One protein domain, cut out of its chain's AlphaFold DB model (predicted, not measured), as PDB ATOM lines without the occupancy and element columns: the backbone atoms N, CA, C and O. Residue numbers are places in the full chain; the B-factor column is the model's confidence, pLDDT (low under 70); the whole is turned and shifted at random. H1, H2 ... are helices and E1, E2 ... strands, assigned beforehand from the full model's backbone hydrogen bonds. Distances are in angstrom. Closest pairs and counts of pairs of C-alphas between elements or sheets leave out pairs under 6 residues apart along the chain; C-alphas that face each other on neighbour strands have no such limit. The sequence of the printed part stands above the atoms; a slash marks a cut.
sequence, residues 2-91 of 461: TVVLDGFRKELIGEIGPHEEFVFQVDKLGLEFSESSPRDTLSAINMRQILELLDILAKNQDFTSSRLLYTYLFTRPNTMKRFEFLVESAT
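AT A GLANCE: This is residues 2 to 91 of the 461 residues of an uncharacterized protein of Cordyceps sp. RAO-2017 (UniProt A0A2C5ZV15). A small three-stranded sheet has the helix H1 over one face and the other face bare; H3 leads away past one end of the sheet and H4 past the opposite end, and these two helices make the long axis. After H3, residues 62 to 70 fold back to E3, and at the other end residues 86 to 91 stick out. The printed part has 90 residues, with four named helices and three named strands in the order H1 E1 E2 H2 H3 E3 H4. The sheet runs E2 E1 E3, antiparallel throughout, and the class is mixed, helices and strands. The whole is loose, with a radius of gyration of the C-alphas of 16.7 A and spans of 61 by 23 by 19 A.

HOW THE PARTS SIT: Begin at residues 2 to 11, helix H1, and compare them with the sheet of E1, residues 20 to 26, E2, residues 31 to 34, and E3, residues 71 to 77. H1 is on the sheet at a height of 9.6 A, two layers, a helix on one face of a sheet. It lies over E1, slantwise to the strands at 56 degrees on the local plane; the closest C-alphas, of Leu 5 and Phe 22, are 7.0 A apart. E1 and E2 are a hairpin, antiparallel at 162 degrees, with N 24 and O 33 within hydrogen-bond range at 2.8 A. On the other side of E1, E3 is antiparallel to it at 155 degrees; look for N 25 and O 72, 2.8 A. H2, residues 39 to 44, only just touches H1, with 3 pairs of C-alphas within 8 A, the closest being those of Thr 2 and Leu 42, 5.2 A. Their tilt is 68 degrees, steep but only just short of about perpendicular, opposite ways. H3, residues 47 to 61, is apart from H2 and, like H2, not on the sheet. E2, H2, H3 and E3 form a split strand-helix-strand unit, two strands running the same way with E1 between them, and its crossover is right-handed. H4, residues 79 to 90, only grazes the sheet, with residues 79 to 82. In H1, H2 and H4 every O i to N i+4 pair is within hydrogen-bond range; in H3, 10 of 11 are.

IN THESE COORDINATES: Find C-alpha 2 at (3.375, -42.226, 30.597), where H1 begins; it is 14.4 A long. E1 follows, 19.5 A, then the four residues of E2 and the six of H2. H3 runs 21.6 A from C-alpha 47 at (9.273, -35.832, 37.000). E3 is 19.8 A long, and H4, 16.0 A, ends at C-alpha 90 (-27.990, -45.508, 21.977).

THE WHOLE: The C-alphas farthest apart are those of Thr 64 and Thr 91, 62.0 A. The printed part has no cut and no long link. Its mean pLDDT is 92.4, and no printed residue is under 70.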
ATOM      1  N   THR A   2       4.038 -40.946  30.941       92.81
ATOM      2  CA  THR A   2       3.375 -42.226  30.597       92.81
ATOM      3  C   THR A   2       3.545 -43.313  31.670       92.81
ATOM      4  O   THR A   2       2.565 -43.745  32.257       92.81
ATOM      5  N   VAL A   3       4.789 -43.635  32.053       92.06
ATOM      6  CA  VAL A   3       5.111 -44.656  33.079       92.06
ATOM      7  C   VAL A   3       4.480 -44.379  34.456       92.06
ATOM      8  O   VAL A   3       4.176 -45.318  35.186       92.06
ATOM      9  N   VAL A   4       4.284 -43.108  34.822       92.25
ATOM     10  CA  VAL A   4       3.678 -42.704  36.104       92.25
ATOM     11  C   VAL A   4       2.167 -42.941  36.069       92.25
ATOM     12  O   VAL A   4       1.636 -43.589  36.966       92.25
ATOM     13  N   LEU A   5       1.493 -42.486  35.007       93.62
ATOM     14  CA  LEU A   5       0.056 -42.709  34.810       93.62
ATOM     15  C   LEU A   5      -0.258 -44.206  34.642       93.62
ATOM     16  O   LEU A   5      -1.146 -44.712  35.318       93.62
ATOM     17  N   ASP A   6       0.530 -44.937  33.848       92.31
ATOM     18  CA  ASP A   6       0.425 -46.396  33.695       92.31
ATOM     19  C   ASP A   6       0.636 -47.140  35.025       92.31
ATOM     20  O   ASP A   6       0.070 -48.212  35.238       92.31
ATOM     21  N   GLY A   7       1.484 -46.600  35.909       92.94
ATOM     22  CA  GLY A   7       1.705 -47.118  37.258       92.94
ATOM     23  C   GLY A   7       0.454 -46.977  38.120       92.94
ATOM     24  O   GLY A   7      -0.048 -47.974  38.636       92.94
ATOM     25  N   PHE A   8      -0.104 -45.765  38.197       93.75
ATOM     26  CA  PHE A   8      -1.368 -45.520  38.897       93.75
ATOM     27  C   PHE A   8      -2.525 -46.338  38.305       93.75
ATOM     28  O   PHE A   8      -3.315 -46.900  39.060       93.75
ATOM     29  N   ARG A   9      -2.600 -46.488  36.975       92.56
ATOM     30  CA  ARG A   9      -3.654 -47.269  36.303       92.56
ATOM     31  C   ARG A   9      -3.607 -48.762  36.617       92.56
ATOM     32  O   ARG A   9      -4.650 -49.405  36.573       92.56
ATOM     33  N   LYS A  10      -2.434 -49.308  36.950       93.19
ATOM     34  CA  LYS A  10      -2.283 -50.702  37.400       93.19
ATOM     35  C   LYS A  10      -2.689 -50.882  38.858       93.19
ATOM     36  O   LYS A  10      -3.389 -51.842  39.156       93.19
ATOM     37  N   GLU A  11      -2.276 -49.966  39.732       93.75
ATOM     38  CA  GLU A  11      -2.555 -50.053  41.170       93.75
ATOM     39  C   GLU A  11      -4.041 -49.814  41.481       93.75
ATOM     40  O   GLU A  11      -4.659 -50.559  42.234       93.75
ATOM     41  N   LEU A  12      -4.644 -48.811  40.836       91.19
ATOM     42  CA  LEU A  12      -6.006 -48.343  41.110       91.19
ATOM     43  C   LEU A  12      -7.050 -48.921  40.135       91.19
ATOM     44  O   LEU A  12      -8.156 -48.400  40.018       91.19
ATOM     45  N   ILE A  13      -6.729 -50.004  39.417       88.12
ATOM     46  CA  ILE A  13      -7.561 -50.548  38.324       88.12
ATOM     47  C   ILE A  13      -9.006 -50.897  38.734       88.12
ATOM     48  O   ILE A  13      -9.895 -50.882  37.886       88.12
ATOM     49  N   GLY A  14      -9.241 -51.202  40.015       86.38
ATOM     50  CA  GLY A  14     -10.567 -51.506  40.567       86.38
ATOM     51  C   GLY A  14     -11.362 -50.298  41.076       86.38
ATOM     52  O   GLY A  14     -12.541 -50.455  41.379       86.38
ATOM     53  N   GLU A  15     -10.745 -49.118  41.177       88.38
ATOM     54  CA  GLU A  15     -11.364 -47.893  41.719       88.38
ATOM     55  C   GLU A  15     -11.809 -46.909  40.624       88.38
ATOM     56  O   GLU A  15     -12.572 -45.986  40.894       88.38
ATOM     57  N   ILE A  16     -11.348 -47.105  39.385       89.12
ATOM     58  CA  ILE A  16     -11.548 -46.177  38.263       89.12
ATOM     59  C   ILE A  16     -12.670 -46.685  37.358       89.12
ATOM     60  O   ILE A  16     -12.655 -47.840  36.920       89.12
ATOM     61  N   GLY A  17     -13.597 -45.807  36.976       86.75
ATOM     62  CA  GLY A  17     -14.628 -46.137  35.998       86.75
ATOM     63  C   GLY A  17     -14.047 -46.527  34.623       86.75
ATOM     64  O   GLY A  17     -13.016 -45.997  34.194       86.75
ATOM     65  N   PRO A  18     -14.715 -47.405  33.847       85.94
ATOM     66  CA  PRO A  18     -14.238 -47.806  32.516       85.94
ATOM     67  C   PRO A  18     -14.142 -46.628  31.527       85.94
ATOM     68  O   PRO A  18     -13.311 -46.646  30.618       85.94
ATOM     69  N   HIS A  19     -14.946 -45.580  31.733       89.88
ATOM     70  CA  HIS A  19     -14.951 -44.353  30.925       89.88
ATOM     71  C   HIS A  19     -14.149 -43.209  31.557       89.88
ATOM     72  O   HIS A  19     -14.202 -42.087  31.059       89.88
ATOM     73  N   GLU A  20     -13.423 -43.464  32.645       92.12
ATOM     74  CA  GLU A  20     -12.623 -42.459  33.338       92.12
ATOM     75  C   GLU A  20     -11.145 -42.539  32.947       92.12
ATOM     76  O   GLU A  20     -10.597 -43.593  32.582       92.12
ATOM     77  N   GLU A  21     -10.500 -41.384  33.030       93.81
ATOM     78  CA  GLU A  21      -9.061 -41.212  32.898       93.81
ATOM     79  C   GLU A  21      -8.465 -40.606  34.162       93.81
ATOM     80  O   GLU A  21      -9.121 -39.839  34.870       93.81
ATOM     81  N   PHE A  22      -7.191 -40.909  34.400       94.44
ATOM     82  CA  PHE A  22      -6.402 -40.160  35.361       94.44
ATOM     83  C   PHE A  22      -5.974 -38.805  34.827       94.44
ATOM     84  O   PHE A  22      -5.634 -38.652  33.652       94.44
ATOM     85  N   VAL A  23      -5.911 -37.865  35.762       94.62
ATOM     86  CA  VAL A  23      -5.321 -36.546  35.611       94.62
ATOM     87  C   VAL A  23      -4.323 -36.339  36.744       94.62
ATOM     88  O   VAL A  23      -4.676 -36.358  37.924       94.62
ATOM     89  N   PHE A  24      -3.057 -36.168  36.375       95.44
ATOM     90  CA  PHE A  24      -1.957 -35.861  37.277       95.44
ATOM     91  C   PHE A  24      -1.607 -34.378  37.147       95.44
ATOM     92  O   PHE A  24      -1.092 -33.930  36.121       95.44
ATOM     93  N   GLN A  25      -1.907 -33.614  38.191       96.06
ATOM     94  CA  GLN A  25      -1.692 -32.175  38.255       96.06
ATOM     95  C   GLN A  25      -0.448 -31.859  39.085       96.06
ATOM     96  O   GLN A  25      -0.233 -32.434  40.153       96.06
ATOM     97  N   VAL A  26       0.349 -30.900  38.620       95.38
ATOM     98  CA  VAL A  26       1.526 -30.381  39.319       95.38
ATOM     99  C   VAL A  26       1.268 -28.930  39.716       95.38
ATOM    100  O   VAL A  26       1.217 -28.028  38.876       95.38
ATOM    101  N   ASP A  27       1.110 -28.718  41.020       91.94
ATOM    102  CA  ASP A  27       0.834 -27.416  41.624       91.94
ATOM    103  C   ASP A  27       1.989 -26.424  41.406       91.94
ATOM    104  O   ASP A  27       3.141 -26.813  41.200       91.94
ATOM    105  N   LYS A  28       1.687 -25.121  41.484       88.75
ATOM    106  CA  LYS A  28       2.599 -23.963  41.317       88.75
ATOM    107  C   LYS A  28       3.220 -23.802  39.929       88.75
ATOM    108  O   LYS A  28       3.538 -22.681  39.552       88.75
ATOM    109  N   LEU A  29       3.376 -24.889  39.176       92.38
ATOM    110  CA  LEU A  29       3.782 -24.887  37.771       92.38
ATOM    111  C   LEU A  29       2.577 -24.900  36.817       92.38
ATOM    112  O   LEU A  29       2.752 -24.633  35.633       92.38
ATOM    113  N   GLY A  30       1.371 -25.198  37.319       93.00
ATOM    114  CA  GLY A  30       0.139 -25.189  36.523       93.00
ATOM    115  C   GLY A  30       0.108 -26.262  35.434       93.00
ATOM    116  O   GLY A  30      -0.545 -26.072  34.414       93.00
ATOM    117  N   LEU A  31       0.840 -27.366  35.621       95.31
ATOM    118  CA  LEU A  31       0.911 -28.448  34.639       95.31
ATOM    119  C   LEU A  31      -0.160 -29.495  34.937       95.31
ATOM    120  O   LEU A  31      -0.357 -29.880  36.090       95.31
ATOM    121  N   GLU A  32      -0.795 -29.999  33.889       95.00
ATOM    122  CA  GLU A  32      -1.768 -31.082  33.954       95.00
ATOM    123  C   GLU A  32      -1.412 -32.143  32.905       95.00
ATOM    124  O   GLU A  32      -1.110 -31.815  31.758       95.00
ATOM    125  N   PHE A  33      -1.435 -33.415  33.304       95.12
ATOM    126  CA  PHE A  33      -1.165 -34.556  32.433       95.12
ATOM    127  C   PHE A  33      -2.290 -35.581  32.572       95.12
ATOM    128  O   PHE A  33      -2.440 -36.191  33.629       95.12
ATOM    129  N   SER A  34      -3.061 -35.793  31.508       95.06
ATOM    130  CA  SER A  34      -4.124 -36.805  31.456       95.06
ATOM    131  C   SER A  34      -3.712 -38.035  30.648       95.06
ATOM    132  O   SER A  34      -2.823 -37.949  29.803       95.06
ATOM    133  N   GLU A  35      -4.386 -39.177  30.834       92.75
ATOM    134  CA  GLU A  35      -4.176 -40.364  29.975       92.75
ATOM    135  C   GLU A  35      -4.465 -40.080  28.485       92.75
ATOM    136  O   GLU A  35      -3.848 -40.685  27.613       92.75
ATOM    137  N   SER A  36      -5.378 -39.148  28.189       91.94
ATOM    138  CA  SER A  36      -5.693 -38.663  26.833       91.94
ATOM    139  C   SER A  36      -4.716 -37.629  26.268       91.94
ATOM    140  O   SER A  36      -4.833 -37.264  25.099       91.94
ATOM    141  N   SER A  37      -3.767 -37.131  27.067       92.44
ATOM    142  CA  SER A  37      -2.786 -36.153  26.591       92.44
ATOM    143  C   SER A  37      -1.896 -36.758  25.492       92.44
ATOM    144  O   SER A  37      -1.613 -37.960  25.532       92.44
ATOM    145  N   PRO A  38      -1.402 -35.963  24.519       92.44
ATOM    146  CA  PRO A  38      -0.598 -36.481  23.417       92.44
ATOM    147  C   PRO A  38       0.582 -37.331  23.899       92.44
ATOM    148  O   PRO A  38       1.353 -36.926  24.776       92.44
ATOM    149  N   ARG A  39       0.739 -38.519  23.304       90.81
ATOM    150  CA  ARG A  39       1.746 -39.507  23.722       90.81
ATOM    151  C   ARG A  39       3.165 -38.942  23.697       90.81
ATOM    152  O   ARG A  39       3.963 -39.282  24.571       90.81
ATOM    153  N   ASP A  40       3.462 -38.068  22.741       91.56
ATOM    154  CA  ASP A  40       4.764 -37.413  22.610       91.56
ATOM    155  C   ASP A  40       5.040 -36.499  23.810       91.56
ATOM    156  O   ASP A  40       6.093 -36.610  24.435       91.56
ATOM    157  N   THR A  41       4.059 -35.693  24.230       90.50
ATOM    158  CA  THR A  41       4.120 -34.867  25.448       90.50
ATOM    159  C   THR A  41       4.307 -35.728  26.699       90.50
ATOM    160  O   THR A  41       5.198 -35.465  27.513       90.50
ATOM    161  N   LEU A  42       3.514 -36.799  26.838       91.50
ATOM    162  CA  LEU A  42       3.602 -37.715  27.979       91.50
ATOM    163  C   LEU A  42       4.931 -38.483  28.036       91.50
ATOM    164  O   LEU A  42       5.351 -38.881  29.125       91.50
ATOM    165  N   SER A  43       5.595 -38.687  26.898       92.06
ATOM    166  CA  SER A  43       6.875 -39.399  26.806       92.06
ATOM    167  C   SER A  43       8.074 -38.460  26.967       92.06
ATOM    168  O   SER A  43       9.051 -38.834  27.614       92.06
ATOM    169  N   ALA A  44       7.993 -37.233  26.442       92.06
ATOM    170  CA  ALA A  44       9.057 -36.232  26.509       92.06
ATOM    171  C   ALA A  44       9.262 -35.652  27.919       92.06
ATOM    172  O   ALA A  44      10.397 -35.350  28.293       92.06
ATOM    173  N   ILE A  45       8.181 -35.498  28.696       93.06
ATOM    174  CA  ILE A  45       8.208 -34.851  30.015       93.06
ATOM    175  C   ILE A  45       8.301 -35.891  31.137       93.06
ATOM    176  O   ILE A  45       7.492 -36.817  31.223       93.06
ATOM    177  N   ASN A  46       9.254 -35.732  32.054       93.50
ATOM    178  CA  ASN A  46       9.461 -36.600  33.214       93.50
ATOM    179  C   ASN A  46       9.516 -35.808  34.540       93.50
ATOM    180  O   ASN A  46       9.741 -34.601  34.551       93.50
ATOM    181  N   MET A  47       9.311 -36.489  35.678       91.94
ATOM    182  CA  MET A  47       9.273 -35.832  37.000       91.94
ATOM    183  C   MET A  47      10.581 -35.115  37.352       91.94
ATOM    184  O   MET A  47      10.559 -34.116  38.066       91.94
ATOM    185  N   ARG A  48      11.719 -35.603  36.849       93.38
ATOM    186  CA  ARG A  48      13.030 -35.008  37.105       93.38
ATOM    187  C   ARG A  48      13.149 -33.630  36.453       93.38
ATOM    188  O   ARG A  48      13.510 -32.688  37.142       93.38
ATOM    189  N   GLN A  49      12.752 -33.495  35.187       94.75
ATOM    190  CA  GLN A  49      12.708 -32.204  34.483       94.75
ATOM    191  C   GLN A  49      11.775 -31.204  35.178       94.75
ATOM    192  O   GLN A  49      12.093 -30.025  35.257       94.75
ATOM    193  N   ILE A  50      10.637 -31.670  35.705       94.94
ATOM    194  CA  ILE A  50       9.685 -30.828  36.448       94.94
ATOM    195  C   ILE A  50      10.323 -30.298  37.746       94.94
ATOM    196  O   ILE A  50      10.186 -29.118  38.061       94.94
ATOM    197  N   LEU A  51      11.051 -31.145  38.480       93.81
ATOM    198  CA  LEU A  51      11.775 -30.748  39.694       93.81
ATOM    199  C   LEU A  51      12.963 -29.822  39.389       93.81
ATOM    200  O   LEU A  51      13.154 -28.833  40.089       93.81
ATOM    201  N   GLU A  52      13.728 -30.106  38.332       94.38
ATOM    202  CA  GLU A  52      14.834 -29.262  37.861       94.38
ATOM    203  C   GLU A  52      14.321 -27.879  37.414       94.38
ATOM    204  O   GLU A  52      14.902 -26.857  37.778       94.38
ATOM    205  N   LEU A  53      13.181 -27.818  36.714       94.88
ATOM    206  CA  LEU A  53      12.517 -26.567  36.341       94.88
ATOM    207  C   LEU A  53      12.057 -25.771  37.573       94.88
ATOM    208  O   LEU A  53      12.301 -24.567  37.641       94.88
ATOM    209  N   LEU A  54      11.430 -26.426  38.557       94.31
ATOM    210  CA  LEU A  54      11.025 -25.780  39.810       94.31
ATOM    211  C   LEU A  54      12.224 -25.190  40.561       94.31
ATOM    212  O   LEU A  54      12.140 -24.061  41.039       94.31
ATOM    213  N   ASP A  55      13.322 -25.938  40.662       93.19
ATOM    214  CA  ASP A  55      14.546 -25.525  41.352       93.19
ATOM    215  C   ASP A  55      15.199 -24.309  40.672       93.19
ATOM    216  O   ASP A  55      15.530 -23.329  41.340       93.19
ATOM    217  N   ILE A  56      15.289 -24.309  39.336       94.62
ATOM    218  CA  ILE A  56      15.762 -23.156  38.553       94.62
ATOM    219  C   ILE A  56      14.857 -21.933  38.780       94.62
ATOM    220  O   ILE A  56      15.347 -20.842  39.070       94.62
ATOM    221  N   LEU A  57      13.533 -22.099  38.686       94.00
ATOM    222  CA  LEU A  57      12.578 -20.999  38.863       94.00
ATOM    223  C   LEU A  57      12.558 -20.455  40.302       94.00
ATOM    224  O   LEU A  57      12.415 -19.247  40.490       94.00
ATOM    225  N   ALA A  58      12.740 -21.312  41.311       93.00
ATOM    226  CA  ALA A  58      12.878 -20.901  42.706       93.00
ATOM    227  C   ALA A  58      14.173 -20.099  42.923       93.00
ATOM    228  O   ALA A  58      14.119 -18.981  43.440       93.00
ATOM    229  N   LYS A  59      15.313 -20.605  42.432       94.44
ATOM    230  CA  LYS A  59      16.627 -19.945  42.534       94.44
ATOM    231  C   LYS A  59      16.703 -18.606  41.805       94.44
ATOM    232  O   LYS A  59      17.426 -17.722  42.255       94.44
ATOM    233  N   ASN A  60      15.931 -18.432  40.733       93.94
ATOM    234  CA  ASN A  60      15.794 -17.151  40.036       93.94
ATOM    235  C   ASN A  60      15.074 -16.075  40.876       93.94
ATOM    236  O   ASN A  60      15.267 -14.890  40.613       93.94
ATOM    237  N   GLN A  61      14.251 -16.458  41.863       91.69
ATOM    238  CA  GLN A  61      13.644 -15.521  42.821       91.69
ATOM    239  C   GLN A  61      14.511 -15.349  44.075       91.69
ATOM    240  O   GLN A  61      14.720 -14.229  44.531       91.69
ATOM    241  N   ASP A  62      15.016 -16.454  44.624       92.50
ATOM    242  CA  ASP A  62      15.925 -16.485  45.769       92.50
ATOM    243  C   ASP A  62      16.803 -17.740  45.684       92.50
ATOM    244  O   ASP A  62      16.310 -18.867  45.784       92.50
ATOM    245  N   PHE A  63      18.115 -17.530  45.542       89.38
ATOM    246  CA  PHE A  63      19.140 -18.573  45.432       89.38
ATOM    247  C   PHE A  63      19.184 -19.533  46.636       89.38
ATOM    248  O   PHE A  63      19.649 -20.665  46.505       89.38
ATOM    249  N   THR A  64      18.712 -19.092  47.805       87.12
ATOM    250  CA  THR A  64      18.631 -19.903  49.027       87.12
ATOM    251  C   THR A  64      17.284 -20.605  49.199       87.12
ATOM    252  O   THR A  64      17.156 -21.474  50.064       87.12
ATOM    253  N   SER A  65      16.286 -20.280  48.370       86.81
ATOM    254  CA  SER A  65      14.954 -20.864  48.494       86.81
ATOM    255  C   SER A  65      14.900 -22.302  47.977       86.81
ATOM    256  O   SER A  65      15.368 -22.632  46.889       86.81
ATOM    257  N   SER A  66      14.254 -23.160  48.763       83.19
ATOM    258  CA  SER A  66      13.783 -24.474  48.340       83.19
ATOM    259  C   SER A  66      12.269 -24.496  48.506       83.19
ATOM    260  O   SER A  66      11.749 -24.096  49.551       83.19
ATOM    261  N   ARG A  67      11.542 -24.911  47.465       85.75
ATOM    262  CA  ARG A  67      10.074 -24.937  47.460       85.75
ATOM    263  C   ARG A  67       9.572 -26.363  47.314       85.75
ATOM    264  O   ARG A  67       9.970 -27.079  46.404       85.75
ATOM    265  N   LEU A  68       8.642 -26.743  48.187       89.69
ATOM    266  CA  LEU A  68       7.912 -28.001  48.066       89.69
ATOM    267  C   LEU A  68       7.048 -27.987  46.799       89.69
ATOM    268  O   LEU A  68       6.303 -27.025  46.573       89.69
ATOM    269  N   LEU A  69       7.117 -29.062  46.020       91.81
ATOM    270  CA  LEU A  69       6.195 -29.341  44.924       91.81
ATOM    271  C   LEU A  69       5.022 -30.162  45.462       91.81
ATOM    272  O   LEU A  69       5.249 -31.172  46.126       91.81
ATOM    273  N   TYR A  70       3.793 -29.745  45.170       93.56
ATOM    274  CA  TYR A  70       2.610 -30.564  45.423       93.56
ATOM    275  C   TYR A  70       2.117 -31.153  44.104       93.56
ATOM    276  O   TYR A  70       2.195 -30.514  43.053       93.56
ATOM    277  N   THR A  71       1.631 -32.386  44.164       94.88
ATOM    278  CA  THR A  71       1.083 -33.099  43.013       94.88
ATOM    279  C   THR A  71      -0.222 -33.753  43.421       94.88
ATOM    280  O   THR A  71      -0.272 -34.400  44.468       94.88
ATOM    281  N   TYR A  72      -1.246 -33.611  42.593       94.94
ATOM    282  CA  TYR A  72      -2.572 -34.169  42.827       94.94
ATOM    283  C   TYR A  72      -2.894 -35.191  41.739       94.94
ATOM    284  O   TYR A  72      -2.533 -35.004  40.579       94.94
ATOM    285  N   LEU A  73      -3.565 -36.272  42.123       94.12
ATOM    286  CA  LEU A  73      -4.094 -37.278  41.210       94.12
ATOM    287  C   LEU A  73      -5.606 -37.322  41.410       94.12
ATOM    288  O   LEU A  73      -6.067 -37.494  42.538       94.12
ATOM    289  N   PHE A  74      -6.363 -37.156  40.332       92.38
ATOM    290  CA  PHE A  74      -7.818 -37.282  40.336       92.38
ATOM    291  C   PHE A  74      -8.299 -38.002  39.075       92.38
ATOM    292  O   PHE A  74      -7.575 -38.092  38.080       92.38
ATOM    293  N   THR A  75      -9.513 -38.542  39.127       92.50
ATOM    294  CA  THR A  75     -10.201 -39.104  37.964       92.50
ATOM    295  C   THR A  75     -11.124 -38.059  37.343       92.50
ATOM    296  O   THR A  75     -11.646 -37.177  38.027       92.50
ATOM    297  N   ARG A  76     -11.339 -38.149  36.029       91.00
ATOM    298  CA  ARG A  76     -12.438 -37.452  35.345       91.00
ATOM    299  C   ARG A  76     -13.015 -38.317  34.223       91.00
ATOM    300  O   ARG A  76     -12.307 -39.194  33.718       91.00
ATOM    301  N   PRO A  77     -14.253 -38.062  33.768       91.38
ATOM    302  CA  PRO A  77     -14.781 -38.688  32.562       91.38
ATOM    303  C   PRO A  77     -13.907 -38.357  31.346       91.38
ATOM    304  O   PRO A  77     -13.645 -37.190  31.056       91.38
ATOM    305  N   ASN A  78     -13.481 -39.376  30.604       93.06
ATOM    306  CA  ASN A  78     -12.822 -39.197  29.318       93.06
ATOM    307  C   ASN A  78     -13.891 -38.998  28.232       93.06
ATOM    308  O   ASN A  78     -14.691 -39.898  27.971       93.06
ATOM    309  N   THR A  79     -13.888 -37.834  27.579       91.75
ATOM    310  CA  THR A  79     -14.906 -37.453  26.586       91.75
ATOM    311  C   THR A  79     -15.041 -38.462  25.445       91.75
ATOM    312  O   THR A  79     -16.163 -38.790  25.068       91.75
ATOM    313  N   MET A  80     -13.929 -38.997  24.926       92.31
ATOM    314  CA  MET A  80     -13.942 -39.939  23.799       92.31
ATOM    315  C   MET A  80     -14.543 -41.292  24.206       92.31
ATOM    316  O   MET A  80     -15.550 -41.707  23.641       92.31
ATOM    317  N   LYS A  81     -14.010 -41.921  25.266       92.62
ATOM    318  CA  LYS A  81     -14.533 -43.187  25.818       92.62
ATOM    319  C   LYS A  81     -15.995 -43.060  26.253       92.62
ATOM    320  O   LYS A  81     -16.744 -44.038  26.214       92.62
ATOM    321  N   ARG A  82     -16.411 -41.876  26.726       93.00
ATOM    322  CA  ARG A  82     -17.802 -41.621  27.113       93.00
ATOM    323  C   ARG A  82     -18.706 -41.448  25.896       93.00
ATOM    324  O   ARG A  82     -19.817 -41.964  25.928       93.00
ATOM    325  N   PHE A  83     -18.241 -40.786  24.840       94.00
ATOM    326  CA  PHE A  83     -18.970 -40.673  23.578       94.00
ATOM    327  C   PHE A  83     -19.161 -42.042  22.909       94.00
ATOM    328  O   PHE A  83     -20.288 -42.389  22.577       94.00
ATOM    329  N   GLU A  84     -18.107 -42.855  22.806       94.19
ATOM    330  CA  GLU A  84     -18.177 -44.229  22.279       94.19
ATOM    331  C   GLU A  84     -19.214 -45.076  23.036       94.19
ATOM    332  O   GLU A  84     -20.098 -45.675  22.424       94.19
ATOM    333  N   PHE A  85     -19.188 -45.037  24.373       93.31
ATOM    334  CA  PHE A  85     -20.181 -45.705  25.220       93.31
ATOM    335  C   PHE A  85     -21.611 -45.186  25.020       93.31
ATOM    336  O   PHE A  85     -22.563 -45.966  25.099       93.31
ATOM    337  N   LEU A  86     -21.790 -43.881  24.797       94.62
ATOM    338  CA  LEU A  86     -23.104 -43.292  24.528       94.62
ATOM    339  C   LEU A  86     -23.634 -43.720  23.156       94.62
ATOM    340  O   LEU A  86     -24.816 -44.033  23.058       94.62
ATOM    341  N   VAL A  87     -22.776 -43.801  22.134       95.62
ATOM    342  CA  VAL A  87     -23.129 -44.325  20.804       95.62
ATOM    343  C   VAL A  87     -23.536 -45.797  20.897       95.62
ATOM    344  O   VAL A  87     -24.634 -46.145  20.471       95.62
ATOM    345  N   GLU A  88     -22.712 -46.641  21.526       94.94
ATOM    346  CA  GLU A  88     -23.020 -48.061  21.753       94.94
ATOM    347  C   GLU A  88     -24.353 -48.225  22.501       94.94
ATOM    348  O   GLU A  88     -25.232 -48.983  22.086       94.94
ATOM    349  N   SER A  89     -24.545 -47.455  23.576       94.38
ATOM    350  CA  SER A  89     -25.756 -47.518  24.396       94.38
ATOM    351  C   SER A  89     -27.006 -47.021  23.667       94.38
ATOM    352  O   SER A  89     -28.068 -47.603  23.864       94.38
ATOM    353  N   ALA A  90     -26.890 -46.007  22.803       94.62
ATOM    354  CA  ALA A  90     -27.990 -45.508  21.977       94.62
ATOM    355  C   ALA A  90     -28.402 -46.491  20.865       94.62
ATOM    356  O   ALA A  90     -29.548 -46.465  20.422       94.62
ATOM    357  N   THR A  91     -27.490 -47.368  20.429       94.38
ATOM    358  CA  THR A  91     -27.810 -48.499  19.537       94.38
ATOM    359  C   THR A  91     -28.333 -49.741  20.270       94.38
ATOM    360  O   THR A  91     -28.770 -50.690  19.621       94.38
TER     361      THR A  91